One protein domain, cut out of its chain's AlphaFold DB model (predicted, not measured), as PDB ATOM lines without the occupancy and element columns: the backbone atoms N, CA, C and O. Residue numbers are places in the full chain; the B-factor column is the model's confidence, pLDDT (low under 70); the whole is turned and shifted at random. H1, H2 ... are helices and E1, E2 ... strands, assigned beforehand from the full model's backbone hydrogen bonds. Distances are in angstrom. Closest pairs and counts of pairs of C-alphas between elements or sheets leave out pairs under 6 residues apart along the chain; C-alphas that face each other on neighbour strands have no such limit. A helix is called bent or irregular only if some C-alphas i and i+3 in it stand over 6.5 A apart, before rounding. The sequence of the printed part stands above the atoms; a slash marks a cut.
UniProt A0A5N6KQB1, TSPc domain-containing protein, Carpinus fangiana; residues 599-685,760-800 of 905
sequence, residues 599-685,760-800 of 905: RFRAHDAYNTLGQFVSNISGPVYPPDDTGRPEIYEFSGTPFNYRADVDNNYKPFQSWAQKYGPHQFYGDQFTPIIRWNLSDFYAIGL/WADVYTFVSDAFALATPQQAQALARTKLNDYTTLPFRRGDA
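What this domain is: This is residues 599 to 685 and 760 to 800 of the 905 residues of the protein "TSPc domain-containing protein" of Carpinus fangiana (UniProt A0A5N6KQB1). One long, kinked helix, H1, makes the core, and shorter helices pack round it: H2 toward its far end, H3 on one side, H5 and H7 on another. Past H3 lies the small sheet of E1 and E4; the hairpin of E2 and E3 and the loop of residues 621 to 628 make the two ends of the longest axis, and H8 lies far out past H5. The printed part has 128 residues, with eight named helices and four named strands in the order H1, H2, E1, H3, E2, E3, E4, H4, H5, H6, H7, H8; both two-stranded sheets are antiparallel. The class is mostly helix, and the whole is compact, with a radius of gyration of the C-alphas of 15.2 A and spans of 44, 42 and 33 A.

How they stand to each other: Start at E1, residues 644 to 646, and its antiparallel neighbour E4, residues 673 to 675, where N 645 and O 674 are within hydrogen-bond range at 3.0 A. The closest C-alphas of E1 and H4, residues 680 to 683, are Asp 644 and Ala 682, 7.5 A apart. The hairpin of E2, residues 662 to 664, and E3, residues 667 to 669, has N 662 and O 669 within range at 2.8 A. Now find the hub, H1, residues 604 to 620, which touches four helices and has a kink of 26 degrees near residue 614. With residues 607 to 614 alone it touches H3, residues 655 to 659, closest at the C-alphas of Gln 611 and Trp 655, 6.4 A. With residues 613 to 617 alone it touches H2, residues 629 to 635, at a steep tilt of 56 degrees, opposite ways; C-alphas 617 and 635 are closest, 5.9 A. It touches H5, residues 760 to 773, with residues 609 to 613 alone, at a steep tilt of 53 degrees, the same way; C-alphas 609 and 770 are closest, 7.1 A. It touches H7, residues 786 to 789, with residues 604 to 608 alone; C-alphas 605 and 787 are closest, 5.9 A. H6, residues 776 to 782, is close to H5 but not clearly touching, with C-alphas 771 and 779 closest at 5.5 A, and so is H8, residues 793 to 797, with C-alphas 761 and 795 closest at 7.4 A. Each O i to N i+4 pair is within range in H3, H5, H6 and H8; H1 has 11 of 13, H2 1 of 3 beside 3 of 4 O i to N i+3 pairs, and H4 and H7 are too short for such a pair.

Where its parts are: Find C-alpha 604 at (-24.280, -13.438, 176.963); from there H1 runs 25.2 A to C-alpha 620. H1 and H2 are irregular, only just: C-alphas 616 and 619, and 630 and 633, are each 6.9 A apart. H5 runs 20.0 A from C-alpha 760 at (-25.556, -7.829, 161.409), and H8 ends at C-alpha 797 at (-32.443, -14.066, 152.937).

The domain as a whole: The C-alphas of Thr 626 and Gly 666 are farthest apart, 44.5 A. Residues 686 to 759 are not printed, and C-alphas 685 and 760 stand 23.3 A apart across the cut; of the links printed whole, none is long. Confidence is under 70 at residues 624 to 627 and residue 682.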
ATOM      1  N   ARG A 599     -23.968   3.547 176.632       96.38
ATOM      2  CA  ARG A 599     -23.911   2.200 177.218       96.38
ATOM      3  C   ARG A 599     -24.353   1.148 176.203       96.38
ATOM      4  O   ARG A 599     -25.008   1.483 175.218       96.38
ATOM      5  N   PHE A 600     -24.027  -0.109 176.480       97.31
ATOM      6  CA  PHE A 600     -24.542  -1.270 175.754       97.31
ATOM      7  C   PHE A 600     -25.530  -2.031 176.628       97.31
ATOM      8  O   PHE A 600     -25.338  -2.133 177.845       97.31
ATOM      9  N   ARG A 601     -26.546  -2.633 176.008       97.12
ATOM     10  CA  ARG A 601     -27.276  -3.728 176.647       97.12
ATOM     11  C   ARG A 601     -26.323  -4.893 176.914       97.12
ATOM     12  O   ARG A 601     -25.520  -5.274 176.066       97.12
ATOM     13  N   ALA A 602     -26.405  -5.452 178.111       96.50
ATOM     14  CA  ALA A 602     -25.578  -6.559 178.549       96.50
ATOM     15  C   ALA A 602     -26.286  -7.889 178.262       96.50
ATOM     16  O   ALA A 602     -27.380  -8.146 178.760       96.50
ATOM     17  N   HIS A 603     -25.639  -8.744 177.473       95.50
ATOM     18  CA  HIS A 603     -26.133 -10.072 177.119       95.50
ATOM     19  C   HIS A 603     -24.971 -11.060 176.932       95.50
ATOM     20  O   HIS A 603     -23.808 -10.666 176.793       95.50
ATOM     21  N   ASP A 604     -25.279 -12.359 176.911       94.75
ATOM     22  CA  ASP A 604     -24.280 -13.438 176.963       94.75
ATOM     23  C   ASP A 604     -23.233 -13.372 175.843       94.75
ATOM     24  O   ASP A 604     -22.041 -13.570 176.094       94.75
ATOM     25  N   ALA A 605     -23.658 -13.083 174.608       95.81
ATOM     26  CA  ALA A 605     -22.751 -13.001 173.464       95.81
ATOM     27  C   ALA A 605     -21.773 -11.822 173.595       95.81
ATOM     28  O   ALA A 605     -20.568 -12.019 173.433       95.81
ATOM     29  N   TYR A 606     -22.261 -10.635 173.976       95.94
ATOM     30  CA  TYR A 606     -21.420  -9.461 174.223       95.94
ATOM     31  C   TYR A 606     -20.412  -9.711 175.350       95.94
ATOM     32  O   TYR A 606     -19.227  -9.410 175.204       95.94
ATOM     33  N   ASN A 607     -20.848 -10.334 176.451       96.69
ATOM     34  CA  ASN A 607     -19.958 -10.684 177.559       96.69
ATOM     35  C   ASN A 607     -18.876 -11.684 177.140       96.69
ATOM     36  O   ASN A 607     -17.700 -11.495 177.445       96.69
ATOM     37  N   THR A 608     -19.271 -12.745 176.430       96.81
ATOM     38  CA  THR A 608     -18.353 -13.805 175.988       96.81
ATOM     39  C   THR A 608     -17.297 -13.241 175.040       96.81
ATOM     40  O   THR A 608     -16.105 -13.492 175.230       96.81
ATOM     41  N   LEU A 609     -17.717 -12.425 174.065       95.75
ATOM     42  CA  LEU A 609     -16.806 -11.734 173.154       95.75
ATOM     43  C   LEU A 609     -15.874 -10.793 173.910       95.75
ATOM     44  O   LEU A 609     -14.666 -10.851 173.713       95.75
ATOM     45  N   GLY A 610     -16.399  -9.975 174.820       95.81
ATOM     46  CA  GLY A 610     -15.585  -9.041 175.586       95.81
ATOM     47  C   GLY A 610     -14.546  -9.699 176.489       95.81
ATOM     48  O   GLY A 610     -13.395  -9.265 176.511       95.81
ATOM     49  N   GLN A 611     -14.896 -10.795 177.171       95.94
ATOM     50  CA  GLN A 611     -13.936 -11.582 177.954       95.94
ATOM     51  C   GLN A 611     -12.821 -12.147 177.070       95.94
ATOM     52  O   GLN A 611     -11.640 -12.034 177.410       95.94
ATOM     53  N   PHE A 612     -13.191 -12.738 175.931       95.31
ATOM     54  CA  PHE A 612     -12.239 -13.316 174.991       95.31
ATOM     55  C   PHE A 612     -11.320 -12.244 174.392       95.31
ATOM     56  O   PHE A 612     -10.098 -12.331 174.531       95.31
ATOM     57  N   VAL A 613     -11.899 -11.196 173.802       93.25
ATOM     58  CA  VAL A 613     -11.183 -10.102 173.137       93.25
ATOM     59  C   VAL A 613     -10.284  -9.353 174.112       93.25
ATOM     60  O   VAL A 613      -9.104  -9.158 173.820       93.25
ATOM     61  N   SER A 614     -10.780  -8.971 175.292       94.25
ATOM     62  CA  SER A 614      -9.975  -8.258 176.293       94.25
ATOM     63  C   SER A 614      -8.761  -9.060 176.776       94.25
ATOM     64  O   SER A 614      -7.739  -8.462 177.139       94.25
ATOM     65  N   ASN A 615      -8.863 -10.394 176.778       92.75
ATOM     66  CA  ASN A 615      -7.770 -11.299 177.120       92.75
ATOM     67  C   ASN A 615      -6.729 -11.390 175.990       92.75
ATOM     68  O   ASN A 615      -5.537 -11.247 176.252       92.75
ATOM     69  N   ILE A 616      -7.158 -11.582 174.736       89.69
ATOM     70  CA  ILE A 616      -6.224 -11.755 173.609       89.69
ATOM     71  C   ILE A 616      -5.569 -10.446 173.144       89.69
ATOM     72  O   ILE A 616      -4.424 -10.471 172.697       89.69
ATOM     73  N   SER A 617      -6.262  -9.311 173.279       87.94
ATOM     74  CA  SER A 617      -5.756  -7.983 172.890       87.94
ATOM     75  C   SER A 617      -4.853  -7.353 173.947       87.94
ATOM     76  O   SER A 617      -4.000  -6.535 173.622       87.94
ATOM     77  N   GLY A 618      -4.986  -7.752 175.216       85.88
ATOM     78  CA  GLY A 618      -4.246  -7.146 176.322       85.88
ATOM     79  C   GLY A 618      -2.723  -7.110 176.163       85.88
ATOM     80  O   GLY A 618      -2.141  -6.061 176.425       85.88
ATOM     81  N   PRO A 619      -2.065  -8.198 175.720       83.88
ATOM     82  CA  PRO A 619      -0.618  -8.213 175.501       83.88
ATOM     83  C   PRO A 619      -0.118  -7.323 174.355       83.88
ATOM     84  O   PRO A 619       1.089  -7.166 174.220       83.88
ATOM     85  N   VAL A 620      -1.015  -6.817 173.504       79.19
ATOM     86  CA  VAL A 620      -0.690  -6.067 172.280       79.19
ATOM     87  C   VAL A 620      -1.428  -4.725 172.223       79.19
ATOM     88  O   VAL A 620      -1.648  -4.207 171.140       79.19
ATOM     89  N   TYR A 621      -1.862  -4.179 173.367       80.38
ATOM     90  CA  TYR A 621      -2.567  -2.895 173.437       80.38
ATOM     91  C   TYR A 621      -1.699  -1.800 174.104       80.38
ATOM     92  O   TYR A 621      -1.178  -2.052 175.197       80.38
ATOM     93  N   PRO A 622      -1.597  -0.577 173.539       75.88
ATOM     94  CA  PRO A 622      -2.174  -0.159 172.259       75.88
ATOM     95  C   PRO A 622      -1.567  -0.955 171.096       75.88
ATOM     96  O   PRO A 622      -0.412  -1.368 171.196       75.88
ATOM     97  N   PRO A 623      -2.344  -1.213 170.030       71.06
ATOM     98  CA  PRO A 623      -1.867  -1.987 168.895       71.06
ATOM     99  C   PRO A 623      -0.651  -1.315 168.264       71.06
ATOM    100  O   PRO A 623      -0.734  -0.203 167.755       71.06
ATOM    101  N   ASP A 624       0.488  -1.996 168.309       66.88
ATOM    102  CA  ASP A 624       1.725  -1.595 167.648       66.88
ATOM    103  C   ASP A 624       2.043  -2.571 166.509       66.88
ATOM    104  O   ASP A 624       1.515  -3.679 166.474       66.88
ATOM    105  N   ASP A 625       2.923  -2.207 165.575       60.78
ATOM    106  CA  ASP A 625       3.305  -3.031 164.410       60.78
ATOM    107  C   ASP A 625       4.028  -4.362 164.765       60.78
ATOM    108  O   ASP A 625       4.607  -5.019 163.894       60.78
ATOM    109  N   THR A 626       4.017  -4.808 166.030       54.31
ATOM    110  CA  THR A 626       4.832  -5.921 166.552       54.31
ATOM    111  C   THR A 626       4.386  -7.331 166.147       54.31
ATOM    112  O   THR A 626       4.988  -8.316 166.581       54.31
ATOM    113  N   GLY A 627       3.424  -7.467 165.225       58.97
ATOM    114  CA  GLY A 627       3.281  -8.689 164.425       58.97
ATOM    115  C   GLY A 627       2.086  -9.600 164.717       58.97
ATOM    116  O   GLY A 627       2.145 -10.761 164.310       58.97
ATOM    117  N   ARG A 628       1.002  -9.100 165.333       71.31
ATOM    118  CA  ARG A 628      -0.306  -9.796 165.398       71.31
ATOM    119  C   ARG A 628      -1.439  -9.011 164.732       71.31
ATOM    120  O   ARG A 628      -2.369  -8.566 165.410       71.31
ATOM    121  N   PRO A 629      -1.377  -8.822 163.401       73.06
ATOM    122  CA  PRO A 629      -2.362  -8.023 162.692       73.06
ATOM    123  C   PRO A 629      -3.789  -8.540 162.750       73.06
ATOM    124  O   PRO A 629      -4.728  -7.771 162.593       73.06
ATOM    125  N   GLU A 630      -3.949  -9.826 163.016       76.69
ATOM    126  CA  GLU A 630      -5.232 -10.478 163.197       76.69
ATOM    127  C   GLU A 630      -6.001 -10.017 164.453       76.69
ATOM    128  O   GLU A 630      -7.198 -10.258 164.539       76.69
ATOM    129  N   ILE A 631      -5.351  -9.327 165.403       78.75
ATOM    130  CA  ILE A 631      -5.981  -8.805 166.634       78.75
ATOM    131  C   ILE A 631      -6.244  -7.285 166.544       78.75
ATOM    132  O   ILE A 631      -6.983  -6.735 167.366       78.75
ATOM    133  N   TYR A 632      -5.685  -6.585 165.547       77.88
ATOM    134  CA  TYR A 632      -5.842  -5.127 165.422       77.88
ATOM    135  C   TYR A 632      -7.302  -4.709 165.293       77.88
ATOM    136  O   TYR A 632      -7.727  -3.809 166.012       77.88
ATOM    137  N   GLU A 633      -8.073  -5.422 164.472       73.06
ATOM    138  CA  GLU A 633      -9.497  -5.145 164.252       73.06
ATOM    139  C   GLU A 633     -10.300  -5.183 165.559       73.06
ATOM    140  O   GLU A 633     -11.221  -4.401 165.741       73.06
ATOM    141  N   PHE A 634      -9.910  -6.029 166.522       82.88
ATOM    142  CA  PHE A 634     -10.556  -6.105 167.832       82.88
ATOM    143  C   PHE A 634     -10.056  -5.072 168.841       82.88
ATOM    144  O   PHE A 634     -10.750  -4.775 169.818       82.88
ATOM    145  N   SER A 635      -8.854  -4.534 168.645       80.38
ATOM    146  CA  SER A 635      -8.172  -3.721 169.654       80.38
ATOM    147  C   SER A 635      -8.878  -2.389 169.912       80.38
ATOM    148  O   SER A 635      -8.872  -1.936 171.055       80.38
ATOM    149  N   GLY A 636      -9.530  -1.818 168.894       81.19
ATOM    150  CA  GLY A 636     -10.348  -0.602 168.990       81.19
ATOM    151  C   GLY A 636     -11.838  -0.836 169.271       81.19
ATOM    152  O   GLY A 636     -12.605   0.116 169.353       81.19
ATOM    153  N   THR A 637     -12.280  -2.089 169.410       88.44
ATOM    154  CA  THR A 637     -13.707  -2.417 169.600       88.44
ATOM    155  C   THR A 637     -14.147  -2.244 171.054       88.44
ATOM    156  O   THR A 637     -13.325  -2.365 171.972       88.44
ATOM    157  N   PRO A 638     -15.460  -2.098 171.326       90.62
ATOM    158  CA  PRO A 638     -15.964  -2.093 172.698       90.62
ATOM    159  C   PRO A 638     -15.709  -3.400 173.460       90.62
ATOM    160  O   PRO A 638     -15.830  -3.406 174.683       90.62
ATOM    161  N   PHE A 639     -15.316  -4.489 172.794       93.50
ATOM    162  CA  PHE A 639     -14.964  -5.758 173.438       93.50
ATOM    163  C   PHE A 639     -13.587  -5.722 174.124       93.50
ATOM    164  O   PHE A 639     -13.288  -6.577 174.959       93.50
ATOM    165  N   ASN A 640     -12.750  -4.723 173.826       92.81
ATOM    166  CA  ASN A 640     -11.535  -4.437 174.582       92.81
ATOM    167  C   ASN A 640     -11.832  -3.379 175.650       92.81
ATOM    168  O   ASN A 640     -12.188  -2.240 175.341       92.81
ATOM    169  N   TYR A 641     -11.664  -3.720 176.932       93.56
ATOM    170  CA  TYR A 641     -11.969  -2.758 177.996       93.56
ATOM    171  C   TYR A 641     -11.078  -1.513 177.995       93.56
ATOM    172  O   TYR A 641     -11.455  -0.509 178.588       93.56
ATOM    173  N   ARG A 642      -9.922  -1.571 177.326       91.56
ATOM    174  CA  ARG A 642      -8.943  -0.480 177.280       91.56
ATOM    175  C   ARG A 642      -9.271   0.589 176.230       91.56
ATOM    176  O   ARG A 642      -8.784   1.703 176.367       91.56
ATOM    177  N   ALA A 643     -10.091   0.253 175.229       89.44
ATOM    178  CA  ALA A 643     -10.436   1.139 174.111       89.44
ATOM    179  C   ALA A 643     -11.415   2.265 174.496       89.44
ATOM    180  O   ALA A 643     -11.452   3.311 173.856       89.44
ATOM    181  N   ASP A 644     -12.191   2.065 175.564       92.75
ATOM    182  CA  ASP A 644     -13.133   3.058 176.074       92.75
ATOM    183  C   ASP A 644     -12.731   3.531 177.480       92.75
ATOM    184  O   ASP A 644     -11.923   2.908 178.173       92.75
ATOM    185  N   VAL A 645     -13.351   4.619 177.928       94.06
ATOM    186  CA  VAL A 645     -13.155   5.213 179.256       94.06
ATOM    187  C   VAL A 645     -14.475   5.322 180.014       94.06
ATOM    188  O   VAL A 645     -15.560   5.256 179.434       94.06
ATOM    189  N   ASP A 646     -14.388   5.446 181.335       95.06
ATOM    190  CA  ASP A 646     -15.549   5.568 182.210       95.06
ATOM    191  C   ASP A 646     -16.200   6.963 182.136       95.06
ATOM    192  O   ASP A 646     -15.739   7.872 181.437       95.06
ATOM    193  N   ASN A 647     -17.277   7.155 182.902       93.69
ATOM    194  CA  ASN A 647     -17.998   8.428 182.977       93.69
ATOM    195  C   ASN A 647     -17.101   9.645 183.301       93.69
ATOM    196  O   ASN A 647     -17.394  10.764 182.882       93.69
ATOM    197  N   ASN A 648     -15.998   9.433 184.020       92.12
ATOM    198  CA  ASN A 648     -15.056  10.461 184.456       92.12
ATOM    199  C   ASN A 648     -13.810  10.552 183.558       92.12
ATOM    200  O   ASN A 648     -12.813  11.136 183.988       92.12
ATOM    201  N   TYR A 649     -13.842   9.975 182.349       90.75
ATOM    202  CA  TYR A 649     -12.690   9.874 181.443       90.75
ATOM    203  C   TYR A 649     -11.503   9.081 182.001       90.75
ATOM    204  O   TYR A 649     -10.360   9.282 181.586       90.75
ATOM    205  N   LYS A 650     -11.739   8.159 182.938       94.00
ATOM    206  CA  LYS A 650     -10.683   7.285 183.453       94.00
ATOM    207  C   LYS A 650     -10.699   5.939 182.726       94.00
ATOM    208  O   LYS A 650     -11.777   5.421 182.436       94.00
ATOM    209  N   PRO A 651      -9.531   5.332 182.454       93.62
ATOM    210  CA  PRO A 651      -9.478   3.996 181.872       93.62
ATOM    211  C   PRO A 651     -10.134   2.948 182.777       93.62
ATOM    212  O   PRO A 651      -9.890   2.924 183.992       93.62
ATOM    213  N   PHE A 652     -10.896   2.030 182.183       95.62
ATOM    214  CA  PHE A 652     -11.321   0.816 182.877       95.62
ATOM    215  C   PHE A 652     -10.103  -0.067 183.196       95.62
ATOM    216  O   PHE A 652      -9.166  -0.171 182.408       95.62
ATOM    217  N   GLN A 653     -10.120  -0.729 184.351       95.00
ATOM    218  CA  GLN A 653      -9.029  -1.582 184.839       95.00
ATOM    219  C   GLN A 653      -9.234  -3.065 184.503       95.00
ATOM    220  O   GLN A 653      -8.310  -3.867 184.608       95.00
ATOM    221  N   SER A 654     -10.455  -3.460 184.133       95.44
ATOM    222  CA  SER A 654     -10.788  -4.838 183.764       95.44
ATOM    223  C   SER A 654     -12.081  -4.912 182.950       95.44
ATOM    224  O   SER A 654     -12.912  -4.004 183.005       95.44
ATOM    225  N   TRP A 655     -12.295  -6.041 182.262       96.56
ATOM    226  CA  TRP A 655     -13.569  -6.326 181.591       96.56
ATOM    227  C   TRP A 655     -14.747  -6.335 182.570       96.56
ATOM    228  O   TRP A 655     -15.780  -5.750 182.276       96.56
ATOM    229  N   ALA A 656     -14.579  -6.919 183.763       96.12
ATOM    230  CA  ALA A 656     -15.630  -6.951 184.782       96.12
ATOM    231  C   ALA A 656     -16.093  -5.539 185.184       96.12
ATOM    232  O   ALA A 656     -17.287  -5.310 185.354       96.12
ATOM    233  N   GLN A 657     -15.165  -4.578 185.266       95.31
ATOM    234  CA  GLN A 657     -15.507  -3.179 185.537       95.31
ATOM    235  C   GLN A 657     -16.280  -2.528 184.378       95.31
ATOM    236  O   GLN A 657     -17.174  -1.732 184.638       95.31
ATOM    237  N   LYS A 658     -15.947  -2.839 183.117       95.62
ATOM    238  CA  LYS A 658     -16.610  -2.255 181.936       95.62
ATOM    239  C   LYS A 658     -17.942  -2.925 181.585       95.62
ATOM    240  O   LYS A 658     -18.817  -2.262 181.048       95.62
ATOM    241  N   TYR A 659     -18.098  -4.219 181.852       95.75
ATOM    242  CA  TYR A 659     -19.298  -4.978 181.490       95.75
ATOM    243  C   TYR A 659     -20.450  -4.786 182.483       95.75
ATOM    244  O   TYR A 659     -21.602  -4.712 182.068       95.75
ATOM    245  N   GLY A 660     -20.169  -4.702 183.786       79.19
ATOM    246  CA  GLY A 660     -21.213  -4.839 184.803       79.19
ATOM    247  C   GLY A 660     -21.744  -6.286 184.833       79.19
ATOM    248  O   GLY A 660     -20.932  -7.210 184.887       79.19
ATOM    249  N   PRO A 661     -23.057  -6.547 184.805       86.56
ATOM    250  CA  PRO A 661     -24.095  -5.619 184.391       86.56
ATOM    251  C   PRO A 661     -24.771  -4.893 185.557       86.56
ATOM    252  O   PRO A 661     -24.698  -5.302 186.716       86.56
ATOM    253  N   HIS A 662     -25.467  -3.814 185.218       91.50
ATOM    254  CA  HIS A 662     -26.336  -3.052 186.100       91.50
ATOM    255  C   HIS A 662     -27.766  -3.080 185.567       91.50
ATOM    256  O   HIS A 662     -27.997  -2.926 184.365       91.50
ATOM    257  N   GLN A 663     -28.731  -3.239 186.471       94.12
ATOM    258  CA  GLN A 663     -30.133  -3.306 186.097       94.12
ATOM    259  C   GLN A 663     -30.702  -1.905 185.860       94.12
ATOM    260  O   GLN A 663     -30.702  -1.071 186.765       94.12
ATOM    261  N   PHE A 664     -31.254  -1.675 184.671       92.88
ATOM    262  CA  PHE A 664     -31.995  -0.465 184.331       92.88
ATOM    263  C   PHE A 664     -33.271  -0.842 183.594       92.88
ATOM    264  O   PHE A 664     -33.242  -1.609 182.638       92.88
ATOM    265  N   TYR A 665     -34.400  -0.289 184.038       93.69
ATOM    266  CA  TYR A 665     -35.673  -0.380 183.319       93.69
ATOM    267  C   TYR A 665     -36.112  -1.817 182.951       93.69
ATOM    268  O   TYR A 665     -36.671  -2.073 181.890       93.69
ATOM    269  N   GLY A 666     -35.846  -2.778 183.843       93.00
ATOM    270  CA  GLY A 666     -36.207  -4.185 183.636       93.00
ATOM    271  C   GLY A 666     -35.233  -4.995 182.773       93.00
ATOM    272  O   GLY A 666     -35.522  -6.160 182.519       93.00
ATOM    273  N   ASP A 667     -34.088  -4.432 182.378       96.19
ATOM    274  CA  ASP A 667     -33.036  -5.112 181.607       96.19
ATOM    275  C   ASP A 667     -31.644  -4.847 182.206       96.19
ATOM    276  O   ASP A 667     -31.508  -4.155 183.220       96.19
ATOM    277  N   GLN A 668     -30.608  -5.438 181.615       96.75
ATOM    278  CA  GLN A 668     -29.223  -5.384 182.069       96.75
ATOM    279  C   GLN A 668     -28.366  -4.577 181.094       96.75
ATOM    280  O   GLN A 668     -28.448  -4.762 179.883       96.75
ATOM    281  N   PHE A 669     -27.506  -3.705 181.616       97.38
ATOM    282  CA  PHE A 669     -26.641  -2.844 180.809       97.38
ATOM    283  C   PHE A 669     -25.236  -2.731 181.393       97.38
ATOM    284  O   PHE A 669     -25.015  -2.953 182.584       97.38
ATOM    285  N   THR A 670     -24.289  -2.318 180.556       97.06
ATOM    286  CA  THR A 670     -22.988  -1.834 181.022       97.06
ATOM    287  C   THR A 670     -23.144  -0.559 181.864       97.06
ATOM    288  O   THR A 670     -24.151   0.148 181.732       97.06
ATOM    289  N   PRO A 671     -22.157  -0.194 182.706       95.50
ATOM    290  CA  PRO A 671     -22.042   1.174 183.209       95.50
ATOM    291  C   PRO A 671     -21.924   2.189 182.058       95.50
ATOM    292  O   PRO A 671     -21.806   1.822 180.886       95.50
ATOM    293  N   ILE A 672     -21.925   3.478 182.407       95.81
ATOM    294  CA  ILE A 672     -21.662   4.552 181.446       95.81
ATOM    295  C   ILE A 672     -20.251   4.394 180.864       95.81
ATOM    296  O   ILE A 672     -19.261   4.324 181.596       95.81
ATOM    297  N   ILE A 673     -20.192   4.394 179.536       95.75
ATOM    298  CA  ILE A 673     -18.997   4.290 178.707       95.75
ATOM    299  C   ILE A 673     -18.889   5.556 177.853       95.75
ATOM    300  O   ILE A 673     -19.885   6.039 177.306       95.75
ATOM    301  N   ARG A 674     -17.675   6.082 177.712       94.94
ATOM    302  CA  ARG A 674     -17.349   7.222 176.849       94.94
ATOM    303  C   ARG A 674     -16.224   6.832 175.895       94.94
ATOM    304  O   ARG A 674     -15.368   6.019 176.243       94.94
ATOM    305  N   TRP A 675     -16.216   7.435 174.709       91.81
ATOM    306  CA  TRP A 675     -15.132   7.250 173.742       91.81
ATOM    307  C   TRP A 675     -13.819   7.832 174.269       91.81
ATOM    308  O   TRP A 675     -13.789   8.950 174.797       91.81
ATOM    309  N   ASN A 676     -12.719   7.105 174.076       90.75
ATOM    310  CA  ASN A 676     -11.382   7.636 174.303       90.75
ATOM    311  C   ASN A 676     -10.923   8.451 173.083       90.75
ATOM    312  O   ASN A 676     -10.302   7.924 172.168       90.75
ATOM    313  N   LEU A 677     -11.208   9.755 173.077       89.25
ATOM    314  CA  LEU A 677     -10.909  10.638 171.938       89.25
ATOM    315  C   LEU A 677      -9.404  10.808 171.649       89.25
ATOM    316  O   LEU A 677      -9.038  11.323 170.596       89.25
ATOM    317  N   SER A 678      -8.527  10.390 172.567       85.31
ATOM    318  CA  SER A 678      -7.074  10.385 172.365       85.31
ATOM    319  C   SER A 678      -6.540   9.075 171.778       85.31
ATOM    320  O   SER A 678      -5.377   9.038 171.378       85.31
ATOM    321  N   ASP A 679      -7.348   8.013 171.726       81.00
ATOM    322  CA  ASP A 679      -6.956   6.731 171.145       81.00
ATOM    323  C   ASP A 679      -7.417   6.637 169.691       81.00
ATOM    324  O   ASP A 679      -8.555   6.264 169.411       81.00
ATOM    325  N   PHE A 680      -6.504   6.932 168.763       77.75
ATOM    326  CA  PHE A 680      -6.753   6.843 167.324       77.75
ATOM    327  C   PHE A 680      -7.286   5.468 166.893       77.75
ATOM    328  O   PHE A 680      -8.136   5.397 166.010       77.75
ATOM    329  N   TYR A 681      -6.835   4.379 167.518       71.50
ATOM    330  CA  TYR A 681      -7.237   3.027 167.128       71.50
ATOM    331  C   TYR A 681      -8.668   2.694 167.547       71.50
ATOM    332  O   TYR A 681      -9.314   1.880 166.892       71.50
ATOM    333  N   ALA A 682      -9.174   3.328 168.606       65.31
ATOM    334  CA  ALA A 682     -10.568   3.198 169.022       65.31
ATOM    335  C   ALA A 682     -11.522   4.029 168.147       65.31
ATOM    336  O   ALA A 682     -12.693   3.679 168.016       65.31
ATOM    337  N   ILE A 683     -11.036   5.126 167.556       72.81
ATOM    338  CA  ILE A 683     -11.894   6.134 166.913       72.81
ATOM    339  C   ILE A 683     -11.761   6.208 165.383       72.81
ATOM    340  O   ILE A 683     -12.665   6.717 164.723       72.81
ATOM    341  N   GLY A 684     -10.654   5.734 164.803       74.88
ATOM    342  CA  GLY A 684     -10.392   5.721 163.355       74.88
ATOM    343  C   GLY A 684     -10.097   7.087 162.716       74.88
ATOM    344  O   GLY A 684      -9.624   7.136 161.585       74.88
ATOM    345  N   LEU A 685     -10.325   8.190 163.436       83.62
ATOM    346  CA  LEU A 685     -10.152   9.565 162.966       83.62
ATOM    347  C   LEU A 685      -9.753  10.491 164.122       83.62
ATOM    348  O   LEU A 685     -10.356  10.465 165.192       83.62
ATOM    349  N   TRP A 760     -25.491  -6.451 160.937       93.75
ATOM    350  CA  TRP A 760     -25.556  -7.829 161.409       93.75
ATOM    351  C   TRP A 760     -24.344  -8.637 160.908       93.75
ATOM    352  O   TRP A 760     -23.870  -9.538 161.597       93.75
ATOM    353  N   ALA A 761     -23.810  -8.291 159.730       91.94
ATOM    354  CA  ALA A 761     -22.586  -8.879 159.196       91.94
ATOM    355  C   ALA A 761     -21.369  -8.594 160.092       91.94
ATOM    356  O   ALA A 761     -20.578  -9.505 160.313       91.94
ATOM    357  N   ASP A 762     -21.265  -7.391 160.669       90.88
ATOM    358  CA  ASP A 762     -20.186  -7.042 161.604       90.88
ATOM    359  C   ASP A 762     -20.262  -7.918 162.855       90.88
ATOM    360  O   ASP A 762     -19.267  -8.501 163.277       90.88
ATOM    361  N   VAL A 763     -21.473  -8.093 163.399       94.19
ATOM    362  CA  VAL A 763     -21.724  -8.995 164.533       94.19
ATOM    363  C   VAL A 763     -21.281 -10.419 164.207       94.19
ATOM    364  O   VAL A 763     -20.565 -11.034 164.997       94.19
ATOM    365  N   TYR A 764     -21.661 -10.944 163.038       94.88
ATOM    366  CA  TYR A 764     -21.224 -12.271 162.608       94.88
ATOM    367  C   TYR A 764     -19.700 -12.358 162.485       94.88
ATOM    368  O   TYR A 764     -19.119 -13.332 162.959       94.88
ATOM    369  N   THR A 765     -19.052 -11.340 161.914       92.62
ATOM    370  CA  THR A 765     -17.592 -11.271 161.796       92.62
ATOM    371  C   THR A 765     -16.913 -11.269 163.162       92.62
ATOM    372  O   THR A 765     -15.988 -12.050 163.373       92.62
ATOM    373  N   PHE A 766     -17.403 -10.495 164.137       93.50
ATOM    374  CA  PHE A 766     -16.865 -10.524 165.502       93.50
ATOM    375  C   PHE A 766     -16.946 -11.925 166.116       93.50
ATOM    376  O   PHE A 766     -16.000 -12.384 166.759       93.50
ATOM    377  N   VAL A 767     -18.057 -12.630 165.893       95.38
ATOM    378  CA  VAL A 767     -18.233 -14.007 166.362       95.38
ATOM    379  C   VAL A 767     -17.291 -14.967 165.637       95.38
ATOM    380  O   VAL A 767     -16.580 -15.731 166.291       95.38
ATOM    381  N   SER A 768     -17.241 -14.933 164.303       94.88
ATOM    382  CA  SER A 768     -16.411 -15.850 163.518       94.88
ATOM    383  C   SER A 768     -14.922 -15.649 163.773       94.88
ATOM    384  O   SER A 768     -14.182 -16.628 163.890       94.88
ATOM    385  N   ASP A 769     -14.484 -14.401 163.914       92.94
ATOM    386  CA  ASP A 769     -13.082 -14.082 164.156       92.94
ATOM    387  C   ASP A 769     -12.671 -14.485 165.574       92.94
ATOM    388  O   ASP A 769     -11.563 -14.984 165.768       92.94
ATOM    389  N   ALA A 770     -13.573 -14.403 166.561       94.00
ATOM    390  CA  ALA A 770     -13.310 -14.957 167.886       94.00
ATOM    391  C   ALA A 770     -13.029 -16.471 167.831       94.00
ATOM    392  O   ALA A 770     -12.070 -16.940 168.444       94.00
ATOM    393  N   PHE A 771     -13.796 -17.239 167.047       95.62
ATOM    394  CA  PHE A 771     -13.511 -18.662 166.819       95.62
ATOM    395  C   PHE A 771     -12.201 -18.893 166.058       95.62
ATOM    396  O   PHE A 771     -11.473 -19.831 166.382       95.62
ATOM    397  N   ALA A 772     -11.890 -18.057 165.065       93.88
ATOM    398  CA  ALA A 772     -10.676 -18.184 164.260       93.88
ATOM    399  C   ALA A 772      -9.394 -17.881 165.056       93.88
ATOM    400  O   ALA A 772      -8.356 -18.495 164.812       93.88
ATOM    401  N   LEU A 773      -9.468 -16.951 166.010       91.38
ATOM    402  CA  LEU A 773      -8.351 -16.545 166.867       91.38
ATOM    403  C   LEU A 773      -8.187 -17.430 168.110       91.38
ATOM    404  O   LEU A 773      -7.148 -17.385 168.772       91.38
ATOM    405  N   ALA A 774      -9.207 -18.211 168.461       93.88
ATOM    406  CA  ALA A 774      -9.195 -19.067 169.635       93.88
ATOM    407  C   ALA A 774      -8.247 -20.267 169.469       93.88
ATOM    408  O   ALA A 774      -8.171 -20.902 168.416       93.88
ATOM    409  N   THR A 775      -7.568 -20.659 170.551       95.00
ATOM    410  CA  THR A 775      -6.919 -21.979 170.606       95.00
ATOM    411  C   THR A 775      -7.969 -23.093 170.505       95.00
ATOM    412  O   THR A 775      -9.134 -22.862 170.830       95.00
ATOM    413  N   PRO A 776      -7.605 -24.339 170.142       96.50
ATOM    414  CA  PRO A 776      -8.577 -25.432 170.053       96.50
ATOM    415  C   PRO A 776      -9.420 -25.630 171.324       96.50
ATOM    416  O   PRO A 776     -10.620 -25.884 171.241       96.50
ATOM    417  N   GLN A 777      -8.820 -25.478 172.509       96.12
ATOM    418  CA  GLN A 777      -9.530 -25.569 173.787       96.12
ATOM    419  C   GLN A 777     -10.483 -24.386 173.997       96.12
ATOM    420  O   GLN A 777     -11.605 -24.578 174.462       96.12
ATOM    421  N   GLN A 778     -10.057 -23.172 173.639       95.81
ATOM    422  CA  GLN A 778     -10.905 -21.982 173.708       95.81
ATOM    423  C   GLN A 778     -12.072 -22.080 172.723       95.81
ATOM    424  O   GLN A 778     -13.202 -21.835 173.119       95.81
ATOM    425  N   ALA A 779     -11.840 -22.522 171.486       96.38
ATOM    426  CA  ALA A 779     -12.887 -22.699 170.484       96.38
ATOM    427  C   ALA A 779     -13.953 -23.707 170.950       96.38
ATOM    428  O   ALA A 779     -15.146 -23.459 170.798       96.38
ATOM    429  N   GLN A 780     -13.549 -24.806 171.600       96.00
ATOM    430  CA  GLN A 780     -14.492 -25.745 172.224       96.00
ATOM    431  C   GLN A 780     -15.291 -25.117 173.371       96.00
ATOM    432  O   GLN A 780     -16.448 -25.482 173.572       96.00
ATOM    433  N   ALA A 781     -14.692 -24.199 174.134       95.88
ATOM    434  CA  ALA A 781     -15.404 -23.457 175.168       95.88
ATOM    435  C   ALA A 781     -16.406 -22.467 174.551       95.88
ATOM    436  O   ALA A 781     -17.568 -22.474 174.948       95.88
ATOM    437  N   LEU A 782     -15.997 -21.694 173.535       95.94
ATOM    438  CA  LEU A 782     -16.870 -20.773 172.796       95.94
ATOM    439  C   LEU A 782     -18.050 -21.512 172.146       95.94
ATOM    440  O   LEU A 782     -19.183 -21.044 172.234       95.94
ATOM    441  N   ALA A 783     -17.821 -22.706 171.589       96.19
ATOM    442  CA  ALA A 783     -18.858 -23.542 170.974       96.19
ATOM    443  C   ALA A 783     -19.941 -24.024 171.960       96.19
ATOM    444  O   ALA A 783     -21.009 -24.458 171.536       96.19
ATOM    445  N   ARG A 784     -19.691 -23.960 173.276       95.88
ATOM    446  CA  ARG A 784     -20.678 -24.284 174.326       95.88
ATOM    447  C   ARG A 784     -21.493 -23.066 174.777       95.88
ATOM    448  O   ARG A 784     -22.294 -23.189 175.699       95.88
ATOM    449  N   THR A 785     -21.268 -21.902 174.172       95.69
ATOM    450  CA  THR A 785     -21.975 -20.648 174.468       95.69
ATOM    451  C   THR A 785     -22.957 -20.288 173.352       95.69
ATOM    452  O   THR A 785     -22.983 -20.923 172.298       95.69
ATOM    453  N   LYS A 786     -23.707 -19.197 173.550       91.88
ATOM    454  CA  LYS A 786     -24.598 -18.602 172.540       91.88
ATOM    455  C   LYS A 786     -23.896 -18.129 171.267       91.88
ATOM    456  O   LYS A 786     -24.563 -17.893 170.268       91.88
ATOM    457  N   LEU A 787     -22.565 -18.024 171.260       95.62
ATOM    458  CA  LEU A 787     -21.818 -17.692 170.046       95.62
ATOM    459  C   LEU A 787     -21.947 -18.762 168.950       95.62
ATOM    460  O   LEU A 787     -21.772 -18.448 167.778       95.62
ATOM    461  N   ASN A 788     -22.296 -20.004 169.301       95.62
ATOM    462  CA  ASN A 788     -22.509 -21.074 168.324       95.62
ATOM    463  C   ASN A 788     -23.859 -20.970 167.578       95.62
ATOM    464  O   ASN A 788     -24.077 -21.706 166.619       95.62
ATOM    465  N   ASP A 789     -24.752 -20.067 167.999       95.06
ATOM    466  CA  ASP A 789     -26.095 -19.916 167.421       95.06
ATOM    467  C   ASP A 789     -26.105 -18.983 166.182       95.06
ATOM    468  O   ASP A 789     -27.114 -18.876 165.486       95.06
ATOM    469  N   TYR A 790     -24.991 -18.302 165.880       96.00
ATOM    470  CA  TYR A 790     -24.907 -17.319 164.792       96.00
ATOM    471  C   TYR A 790     -24.677 -17.988 163.436       96.00
ATOM    472  O   TYR A 790     -23.756 -18.783 163.251       96.00
ATOM    473  N   THR A 791     -25.485 -17.610 162.443       93.94
ATOM    474  CA  THR A 791     -25.376 -18.118 161.068       93.94
ATOM    475  C   THR A 791     -25.443 -16.985 160.053       93.94
ATOM    476  O   THR A 791     -25.924 -15.893 160.353       93.94
ATOM    477  N   THR A 792     -25.026 -17.259 158.817       91.94
ATOM    478  CA  THR A 792     -25.144 -16.311 157.699       91.94
ATOM    479  C   THR A 792     -26.512 -16.324 157.015       91.94
ATOM    480  O   THR A 792     -26.703 -15.632 156.014       91.94
ATOM    481  N   LEU A 793     -27.476 -17.118 157.504       91.94
ATOM    482  CA  LEU A 793     -28.787 -17.254 156.867       91.94
ATOM    483  C   LEU A 793     -29.535 -15.915 156.727       91.94
ATOM    484  O   LEU A 793     -30.016 -15.665 155.619       91.94
ATOM    485  N   PRO A 794     -29.571 -15.018 157.735       92.00
ATOM    486  CA  PRO A 794     -30.233 -13.725 157.572       92.00
ATOM    487  C   PRO A 794     -29.660 -12.883 156.423       92.00
ATOM    488  O   PRO A 794     -30.414 -12.259 155.690       92.00
ATOM    489  N   PHE A 795     -28.345 -12.929 156.182       85.81
ATOM    490  CA  PHE A 795     -27.700 -12.208 155.066       85.81
ATOM    491  C   PHE A 795     -28.015 -12.804 153.701       85.81
ATOM    492  O   PHE A 795     -27.923 -12.130 152.683       85.81
ATOM    493  N   ARG A 796     -28.315 -14.105 153.663       86.38
ATOM    494  CA  ARG A 796     -28.713 -14.788 152.429       86.38
ATOM    495  C   ARG A 796     -30.151 -14.485 152.061       86.38
ATOM    496  O   ARG A 796     -30.472 -14.467 150.883       86.38
ATOM    497  N   ARG A 797     -30.995 -14.261 153.067       91.31
ATOM    498  CA  ARG A 797     -32.443 -14.066 152.937       91.31
ATOM    499  C   ARG A 797     -32.880 -12.602 153.040       91.31
ATOM    500  O   ARG A 797     -34.067 -12.313 152.902       91.31
ATOM    501  N   GLY A 798     -31.941 -11.683 153.228       89.88
ATOM    502  CA  GLY A 798     -32.175 -10.247 153.265       89.88
ATOM    503  C   GLY A 798     -31.014  -9.463 152.669       89.88
ATOM    504  O   GLY A 798     -29.927  -9.990 152.441       89.88
ATOM    505  N   ASP A 799     -31.244  -8.178 152.432       86.69
ATOM    506  CA  ASP A 799     -30.206  -7.253 152.010       86.69
ATOM    507  C   ASP A 799     -29.237  -7.010 153.174       86.69
ATOM    508  O   ASP A 799     -29.530  -6.258 154.105       86.69
ATOM    509  N   ALA A 800     -28.068  -7.652 153.113       79.38
ATOM    510  CA  ALA A 800     -27.035  -7.547 154.141       79.38
ATOM    511  C   ALA A 800     -26.565  -6.101 154.381       79.38
ATOM    512  O   ALA A 800     -26.162  -5.773 155.494       79.38
TER     513      ALA A 800